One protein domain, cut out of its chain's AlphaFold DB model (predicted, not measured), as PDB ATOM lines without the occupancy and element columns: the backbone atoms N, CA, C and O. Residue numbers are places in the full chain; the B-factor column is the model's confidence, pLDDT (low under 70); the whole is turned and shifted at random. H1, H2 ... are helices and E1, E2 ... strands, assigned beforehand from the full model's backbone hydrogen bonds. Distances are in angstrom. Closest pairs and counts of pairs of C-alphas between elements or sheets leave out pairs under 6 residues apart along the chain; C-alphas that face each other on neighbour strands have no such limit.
ATOM      1  N   MET A   2      26.189  37.281  12.850       80.44
ATOM      2  CA  MET A   2      25.244  36.547  12.000       80.44
ATOM      3  C   MET A   2      24.572  35.410  12.790       80.44
ATOM      4  O   MET A   2      24.461  34.280  12.321       80.44
ATOM      5  N   HIS A   3      24.126  35.701  14.013       77.00
ATOM      6  CA  HIS A   3      23.388  34.729  14.812       77.00
ATOM      7  C   HIS A   3      22.089  34.295  14.101       77.00
ATOM      8  O   HIS A   3      21.499  35.071  13.342       77.00
ATOM      9  N   PRO A   4      21.566  33.082  14.352       76.44
ATOM     10  CA  PRO A   4      20.277  32.673  13.805       76.44
ATOM     11  C   PRO A   4      19.167  33.685  14.124       76.44
ATOM     12  O   PRO A   4      18.877  33.963  15.287       76.44
ATOM     13  N   GLY A   5      18.548  34.248  13.086       79.88
ATOM     14  CA  GLY A   5      17.486  35.248  13.201       79.88
ATOM     15  C   GLY A   5      17.947  36.683  13.488       79.88
ATOM     16  O   GLY A   5      17.092  37.563  13.591       79.88
ATOM     17  N   ALA A   6      19.252  36.953  13.597       80.75
ATOM     18  CA  ALA A   6      19.772  38.291  13.871       80.75
ATOM     19  C   ALA A   6      21.100  38.567  13.155       80.75
ATOM     20  O   ALA A   6      22.037  37.776  13.197       80.75
ATOM     21  N   TRP A   7      21.221  39.752  12.560       87.25
ATOM     22  CA  TRP A   7      22.472  40.209  11.965       87.25
ATOM     23  C   TRP A   7      22.804  41.631  12.397       87.25
ATOM     24  O   TRP A   7      21.914  42.453  12.622       87.25
ATOM     25  N   ASN A   8      24.099  41.912  12.523       87.69
ATOM     26  CA  ASN A   8      24.623  43.258  12.733       87.69
ATOM     27  C   ASN A   8      26.096  43.339  12.302       87.69
ATOM     28  O   ASN A   8      26.755  42.314  12.116       87.69
ATOM     29  N   LEU A   9      26.627  44.552  12.186       89.94
ATOM     30  CA  LEU A   9      28.069  44.797  12.103       89.94
ATOM     31  C   LEU A   9      28.721  44.384  13.430       89.94
ATOM     32  O   LEU A   9      28.096  44.533  14.482       89.94
ATOM     33  N   HIS A  10      29.908  43.780  13.377       88.75
ATOM     34  CA  HIS A  10      30.584  43.288  14.577       88.75
ATOM     35  C   HIS A  10      32.078  43.060  14.366       88.75
ATOM     36  O   HIS A  10      32.474  42.339  13.442       88.75
ATOM     37  N   ASP A  11      32.863  43.583  15.301       88.81
ATOM     38  CA  ASP A  11      34.316  43.462  15.324       88.81
ATOM     39  C   ASP A  11      34.751  42.170  16.011       88.81
ATOM     40  O   ASP A  11      34.042  41.582  16.823       88.81
ATOM     41  N   TRP A  12      35.947  41.710  15.684       87.31
ATOM     42  CA  TRP A  12      36.537  40.500  16.243       87.31
ATOM     43  C   TRP A  12      38.052  40.605  16.209       87.31
ATOM     44  O   TRP A  12      38.601  41.551  15.645       87.31
ATOM     45  N   ALA A  13      38.727  39.628  16.805       88.50
ATOM     46  CA  ALA A  13      40.175  39.563  16.779       88.50
ATOM     47  C   ALA A  13      40.661  38.159  16.432       88.50
ATOM     48  O   ALA A  13      39.920  37.180  16.511       88.50
ATOM     49  N   GLU A  14      41.943  38.069  16.105       90.50
ATOM     50  CA  GLU A  14      42.685  36.818  16.061       90.50
ATOM     51  C   GLU A  14      43.762  36.858  17.137       90.50
ATOM     52  O   GLU A  14      44.424  37.878  17.345       90.50
ATOM     53  N   ILE A  15      43.952  35.736  17.823       91.12
ATOM     54  CA  ILE A  15      45.101  35.530  18.702       91.12
ATOM     55  C   ILE A  15      46.011  34.475  18.095       91.12
ATOM     56  O   ILE A  15      45.545  33.521  17.478       91.12
ATOM     57  N   TYR A  16      47.316  34.632  18.285       94.25
ATOM     58  CA  TYR A  16      48.281  33.623  17.877       94.25
ATOM     59  C   TYR A  16      48.613  32.710  19.055       94.25
ATOM     60  O   TYR A  16      49.047  33.181  20.108       94.25
ATOM     61  N   LEU A  17      48.443  31.405  18.861       93.25
ATOM     62  CA  LEU A  17      48.813  30.375  19.826       93.25
ATOM     63  C   LEU A  17      49.955  29.532  19.252       93.25
ATOM     64  O   LEU A  17      49.824  28.938  18.180       93.25
ATOM     65  N   GLU A  18      51.086  29.474  19.958       97.12
ATOM     66  CA  GLU A  18      52.245  28.688  19.525       97.12
ATOM     67  C   GLU A  18      51.864  27.212  19.310       97.12
ATOM     68  O   GLU A  18      51.193  26.598  20.137       97.12
ATOM     69  N   GLY A  19      52.263  26.651  18.164       96.81
ATOM     70  CA  GLY A  19      51.931  25.279  17.766       96.81
ATOM     71  C   GLY A  19      50.536  25.089  17.151       96.81
ATOM     72  O   GLY A  19      50.294  24.036  16.567       96.81
ATOM     73  N   ILE A  20      49.652  26.090  17.227       92.81
ATOM     74  CA  ILE A  20      48.290  26.048  16.659       92.81
ATOM     75  C   ILE A  20      48.132  27.044  15.502       92.81
ATOM     76  O   ILE A  20      47.580  26.692  14.463       92.81
ATOM     77  N   GLY A  21      48.653  28.265  15.653       94.88
ATOM     78  CA  GLY A  21      48.519  29.352  14.681       94.88
ATOM     79  C   GLY A  21      47.522  30.429  15.116       94.88
ATOM     80  O   GLY A  21      47.271  30.609  16.308       94.88
ATOM     81  N   TRP A  22      46.987  31.171  14.143       92.00
ATOM     82  CA  TRP A  22      45.958  32.188  14.367       92.00
ATOM     83  C   TRP A  22      44.606  31.543  14.657       92.00
ATOM     84  O   TRP A  22      44.152  30.661  13.927       92.00
ATOM     85  N   VAL A  23      43.972  31.989  15.735       89.44
ATOM     86  CA  VAL A  23      42.674  31.515  16.205       89.44
ATOM     87  C   VAL A  23      41.749  32.726  16.340       89.44
ATOM     88  O   VAL A  23      42.083  33.649  17.090       89.44
ATOM     89  N   PRO A  24      40.605  32.751  15.637       88.31
ATOM     90  CA  PRO A  24      39.573  33.763  15.836       88.31
ATOM     91  C   PRO A  24      39.107  33.796  17.292       88.31
ATOM     92  O   PRO A  24      38.988  32.746  17.915       88.31
ATOM     93  N   VAL A  25      38.812  34.982  17.819       87.62
ATOM     94  CA  VAL A  25      38.210  35.176  19.145       87.62
ATOM     95  C   VAL A  25      37.243  36.356  19.159       87.62
ATOM     96  O   VAL A  25      37.374  37.307  18.380       87.62
ATOM     97  N   ASP A  26      36.282  36.314  20.079       86.94
ATOM     98  CA  ASP A  26      35.348  37.410  20.319       86.94
ATOM     99  C   ASP A  26      35.197  37.686  21.813       86.94
ATOM    100  O   ASP A  26      34.556  36.950  22.559       86.94
ATOM    101  N   GLN A  27      35.778  38.801  22.250       83.75
ATOM    102  CA  GLN A  27      35.739  39.218  23.651       83.75
ATOM    103  C   GLN A  27      34.369  39.749  24.105       83.75
ATOM    104  O   GLN A  27      34.182  40.015  25.289       83.75
ATOM    105  N   SER A  28      33.414  39.932  23.188       83.12
ATOM    106  CA  SER A  28      32.206  40.721  23.440       83.12
ATOM    107  C   SER A  28      31.055  39.900  24.024       83.12
ATOM    108  O   SER A  28      30.283  40.427  24.822       83.12
ATOM    109  N   PHE A  29      30.919  38.629  23.628       78.38
ATOM    110  CA  PHE A  29      29.712  37.829  23.902       78.38
ATOM    111  C   PHE A  29      29.871  36.743  24.970       78.38
ATOM    112  O   PHE A  29      28.863  36.235  25.461       78.38
ATOM    113  N   GLY A  30      31.098  36.426  25.398       79.88
ATOM    114  CA  GLY A  30      31.332  35.346  26.363       79.88
ATOM    115  C   GLY A  30      30.809  33.993  25.858       79.88
ATOM    116  O   GLY A  30      30.712  33.766  24.656       79.88
ATOM    117  N   ILE A  31      30.475  33.071  26.766       82.50
ATOM    118  CA  ILE A  31      30.010  31.727  26.385       82.50
ATOM    119  C   ILE A  31      28.544  31.791  25.912       82.50
ATOM    120  O   ILE A  31      27.685  32.267  26.665       82.50
ATOM    121  N   PRO A  32      28.221  31.304  24.698       76.75
ATOM    122  CA  PRO A  32      26.865  31.357  24.166       76.75
ATOM    123  C   PRO A  32      25.903  30.472  24.969       76.75
ATOM    124  O   PRO A  32      26.055  29.258  25.038       76.75
ATOM    125  N   VAL A  33      24.833  31.068  25.505       81.19
ATOM    126  CA  VAL A  33      23.803  30.360  26.303       81.19
ATOM    127  C   VAL A  33      22.995  29.321  25.516       81.19
ATOM    128  O   VAL A  33      22.228  28.560  26.101       81.19
ATOM    129  N   PHE A  34      23.114  29.319  24.189       78.12
ATOM    130  CA  PHE A  34      22.438  28.375  23.302       78.12
ATOM    131  C   PHE A  34      23.288  27.146  22.961       78.12
ATOM    132  O   PHE A  34      22.765  26.246  22.299       78.12
ATOM    133  N   ALA A  35      24.559  27.108  23.377       82.31
ATOM    134  CA  ALA A  35      25.429  25.961  23.151       82.31
ATOM    135  C   ALA A  35      24.900  24.711  23.868       82.31
ATOM    136  O   ALA A  35      24.345  24.773  24.967       82.31
ATOM    137  N   ARG A  36      25.051  23.562  23.211       87.19
ATOM    138  CA  ARG A  36      24.552  22.249  23.649       87.19
ATOM    139  C   ARG A  36      25.669  21.231  23.874       87.19
ATOM    140  O   ARG A  36      25.383  20.092  24.239       87.19
ATOM    141  N   SER A  37      26.917  21.617  23.629       88.88
ATOM    142  CA  SER A  37      28.114  20.787  23.780       88.88
ATOM    143  C   SER A  37      29.333  21.648  24.120       88.88
ATOM    144  O   SER A  37      29.321  22.854  23.878       88.88
ATOM    145  N   LEU A  38      30.396  21.031  24.647       87.50
ATOM    146  CA  LEU A  38      31.657  21.730  24.929       87.50
ATOM    147  C   LEU A  38      32.301  22.251  23.639       87.50
ATOM    148  O   LEU A  38      32.917  23.311  23.630       87.50
ATOM    149  N   GLU A  39      32.134  21.524  22.539       85.94
ATOM    150  CA  GLU A  39      32.593  21.926  21.216       85.94
ATOM    151  C   GLU A  39      31.897  23.208  20.739       85.94
ATOM    152  O   GLU A  39      32.552  24.073  20.166       85.94
ATOM    153  N   GLU A  40      30.593  23.354  21.001       82.38
ATOM    154  CA  GLU A  40      29.841  24.582  20.708       82.38
ATOM    155  C   GLU A  40      30.183  25.725  21.676       82.38
ATOM    156  O   GLU A  40      30.298  26.870  21.245       82.38
ATOM    157  N   GLU A  41      30.378  25.438  22.969       83.38
ATOM    158  CA  GLU A  41      30.758  26.447  23.974       83.38
ATOM    159  C   GLU A  41      32.133  27.062  23.691       83.38
ATOM    160  O   GLU A  41      32.319  28.271  23.847       83.38
ATOM    161  N   TYR A  42      33.091  26.233  23.272       80.94
ATOM    162  CA  TYR A  42      34.485  26.619  23.056       80.94
ATOM    163  C   TYR A  42      34.864  26.763  21.583       80.94
ATOM    164  O   TYR A  42      36.055  26.877  21.271       80.94
ATOM    165  N   PHE A  43      33.885  26.806  20.674       81.56
ATOM    166  CA  PHE A  43      34.145  27.133  19.277       81.56
ATOM    167  C   PHE A  43      34.869  28.487  19.212       81.56
ATOM    168  O   PHE A  43      34.338  29.507  19.649       81.56
ATOM    169  N   PHE A  44      36.131  28.472  18.762       78.50
ATOM    170  CA  PHE A  44      37.009  29.648  18.706       78.50
ATOM    171  C   PHE A  44      37.074  30.467  20.015       78.50
ATOM    172  O   PHE A  44      37.010  31.693  20.015       78.50
ATOM    173  N   LEU A  45      37.236  29.761  21.144       76.06
ATOM    174  CA  LEU A  45      37.366  30.331  22.496       76.06
ATOM    175  C   LEU A  45      36.143  31.135  22.980       76.06
ATOM    176  O   LEU A  45      36.282  32.031  23.809       76.06
ATOM    177  N   GLY A  46      34.945  30.746  22.537       69.81
ATOM    178  CA  GLY A  46      33.676  31.262  23.044       69.81
ATOM    179  C   GLY A  46      33.271  32.593  22.407       69.81
ATOM    180  O   GLY A  46      34.091  33.463  22.133       69.81
ATOM    181  N   GLY A  47      31.974  32.737  22.139       70.06
ATOM    182  CA  GLY A  47      31.370  33.972  21.625       70.06
ATOM    183  C   GLY A  47      31.383  34.113  20.102       70.06
ATOM    184  O   GLY A  47      30.524  34.806  19.559       70.06
ATOM    185  N   ILE A  48      32.275  33.408  19.401       79.38
ATOM    186  CA  ILE A  48      32.221  33.275  17.940       79.38
ATOM    187  C   ILE A  48      31.321  32.096  17.572       79.38
ATOM    188  O   ILE A  48      31.555  30.976  18.012       79.38
ATOM    189  N   ASP A  49      30.308  32.339  16.740       74.12
ATOM    190  CA  ASP A  49      29.477  31.280  16.163       74.12
ATOM    191  C   ASP A  49      30.067  30.712  14.854       74.12
ATOM    192  O   ASP A  49      30.967  31.288  14.235       74.12
ATOM    193  N   SER A  50      29.557  29.554  14.429       74.75
ATOM    194  CA  SER A  50      29.986  28.864  13.207       74.75
ATOM    195  C   SER A  50      29.406  29.455  11.915       74.75
ATOM    196  O   SER A  50      29.873  29.119  10.825       74.75
ATOM    197  N   TRP A  51      28.418  30.347  12.001       75.50
ATOM    198  CA  TRP A  51      27.714  30.940  10.864       75.50
ATOM    199  C   TRP A  51      28.225  32.348  10.576       75.50
ATOM    200  O   TRP A  51      27.476  33.319  10.573       75.50
ATOM    201  N   ARG A  52      29.522  32.480  10.296       79.62
ATOM    202  CA  ARG A  52      30.157  33.789  10.131       79.62
ATOM    203  C   ARG A  52      30.278  34.236   8.674       79.62
ATOM    204  O   ARG A  52      30.726  33.489   7.811       79.62
ATOM    205  N   MET A  53      30.011  35.521   8.442       86.12
ATOM    206  CA  MET A  53      30.494  36.256   7.270       86.12
ATOM    207  C   MET A  53      31.611  37.213   7.705       86.12
ATOM    208  O   MET A  53      31.371  38.124   8.500       86.12
ATOM    209  N   ILE A  54      32.829  36.997   7.206       88.00
ATOM    210  CA  ILE A  54      33.954  37.926   7.378       88.00
ATOM    211  C   ILE A  54      33.974  38.841   6.154       88.00
ATOM    212  O   ILE A  54      34.197  38.373   5.041       88.00
ATOM    213  N   VAL A  55      33.698  40.131   6.356       86.94
ATOM    214  CA  VAL A  55      33.700  41.135   5.274       86.94
ATOM    215  C   VAL A  55      35.126  41.576   4.940       86.94
ATOM    216  O   VAL A  55      35.456  41.794   3.776       86.94
TER     217      VAL A  55
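This is residues 2 to 55 of the 104 residues of an uncharacterized protein of bioreactor metagenome (UniProt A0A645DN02). This is a piece with little regular structure: a chain mostly of loops, with the small two-stranded hairpin E1 and E2 making one end of its longest axis, the loop round Gly 5 the other, and the one-turn helix H1 off to one side. The printed part has 54 residues, in the order E1, E2, H1; the class is mixed, with 14 residues in named elements. It is only just compact, close to loose, with a radius of gyration of the C-alphas of 11.5 A and spans of 36 by 28 by 16 A.

Strands E1, residues 13 to 17, and E2, residues 21 to 25, form an antiparallel hairpin at 143 degrees. N 15 and O 23 are within hydrogen-bond range at 2.9 A, as are N 23 and O 15 at 2.8 A. Helix H1, residues 38 to 41, is apart from E1. H1 is too short for any O i to N i+4 pair; its one O i to N i+3 pair is within range.

E1 begins at C-alpha 13 (40.175, 39.563, 16.779) and is 13.0 A long; E2 is 12.7 A. H1, 4.9 A, ends at C-alpha 41 (30.758, 26.447, 23.974).

The C-alphas farthest apart, of Gly 5 and Gly 19, are 36.1 A apart. The printed part has no cut. The link E1 to E2 is tight, E2 to H1 long. Of the printed residues, Gly 46 has pLDDT under 70.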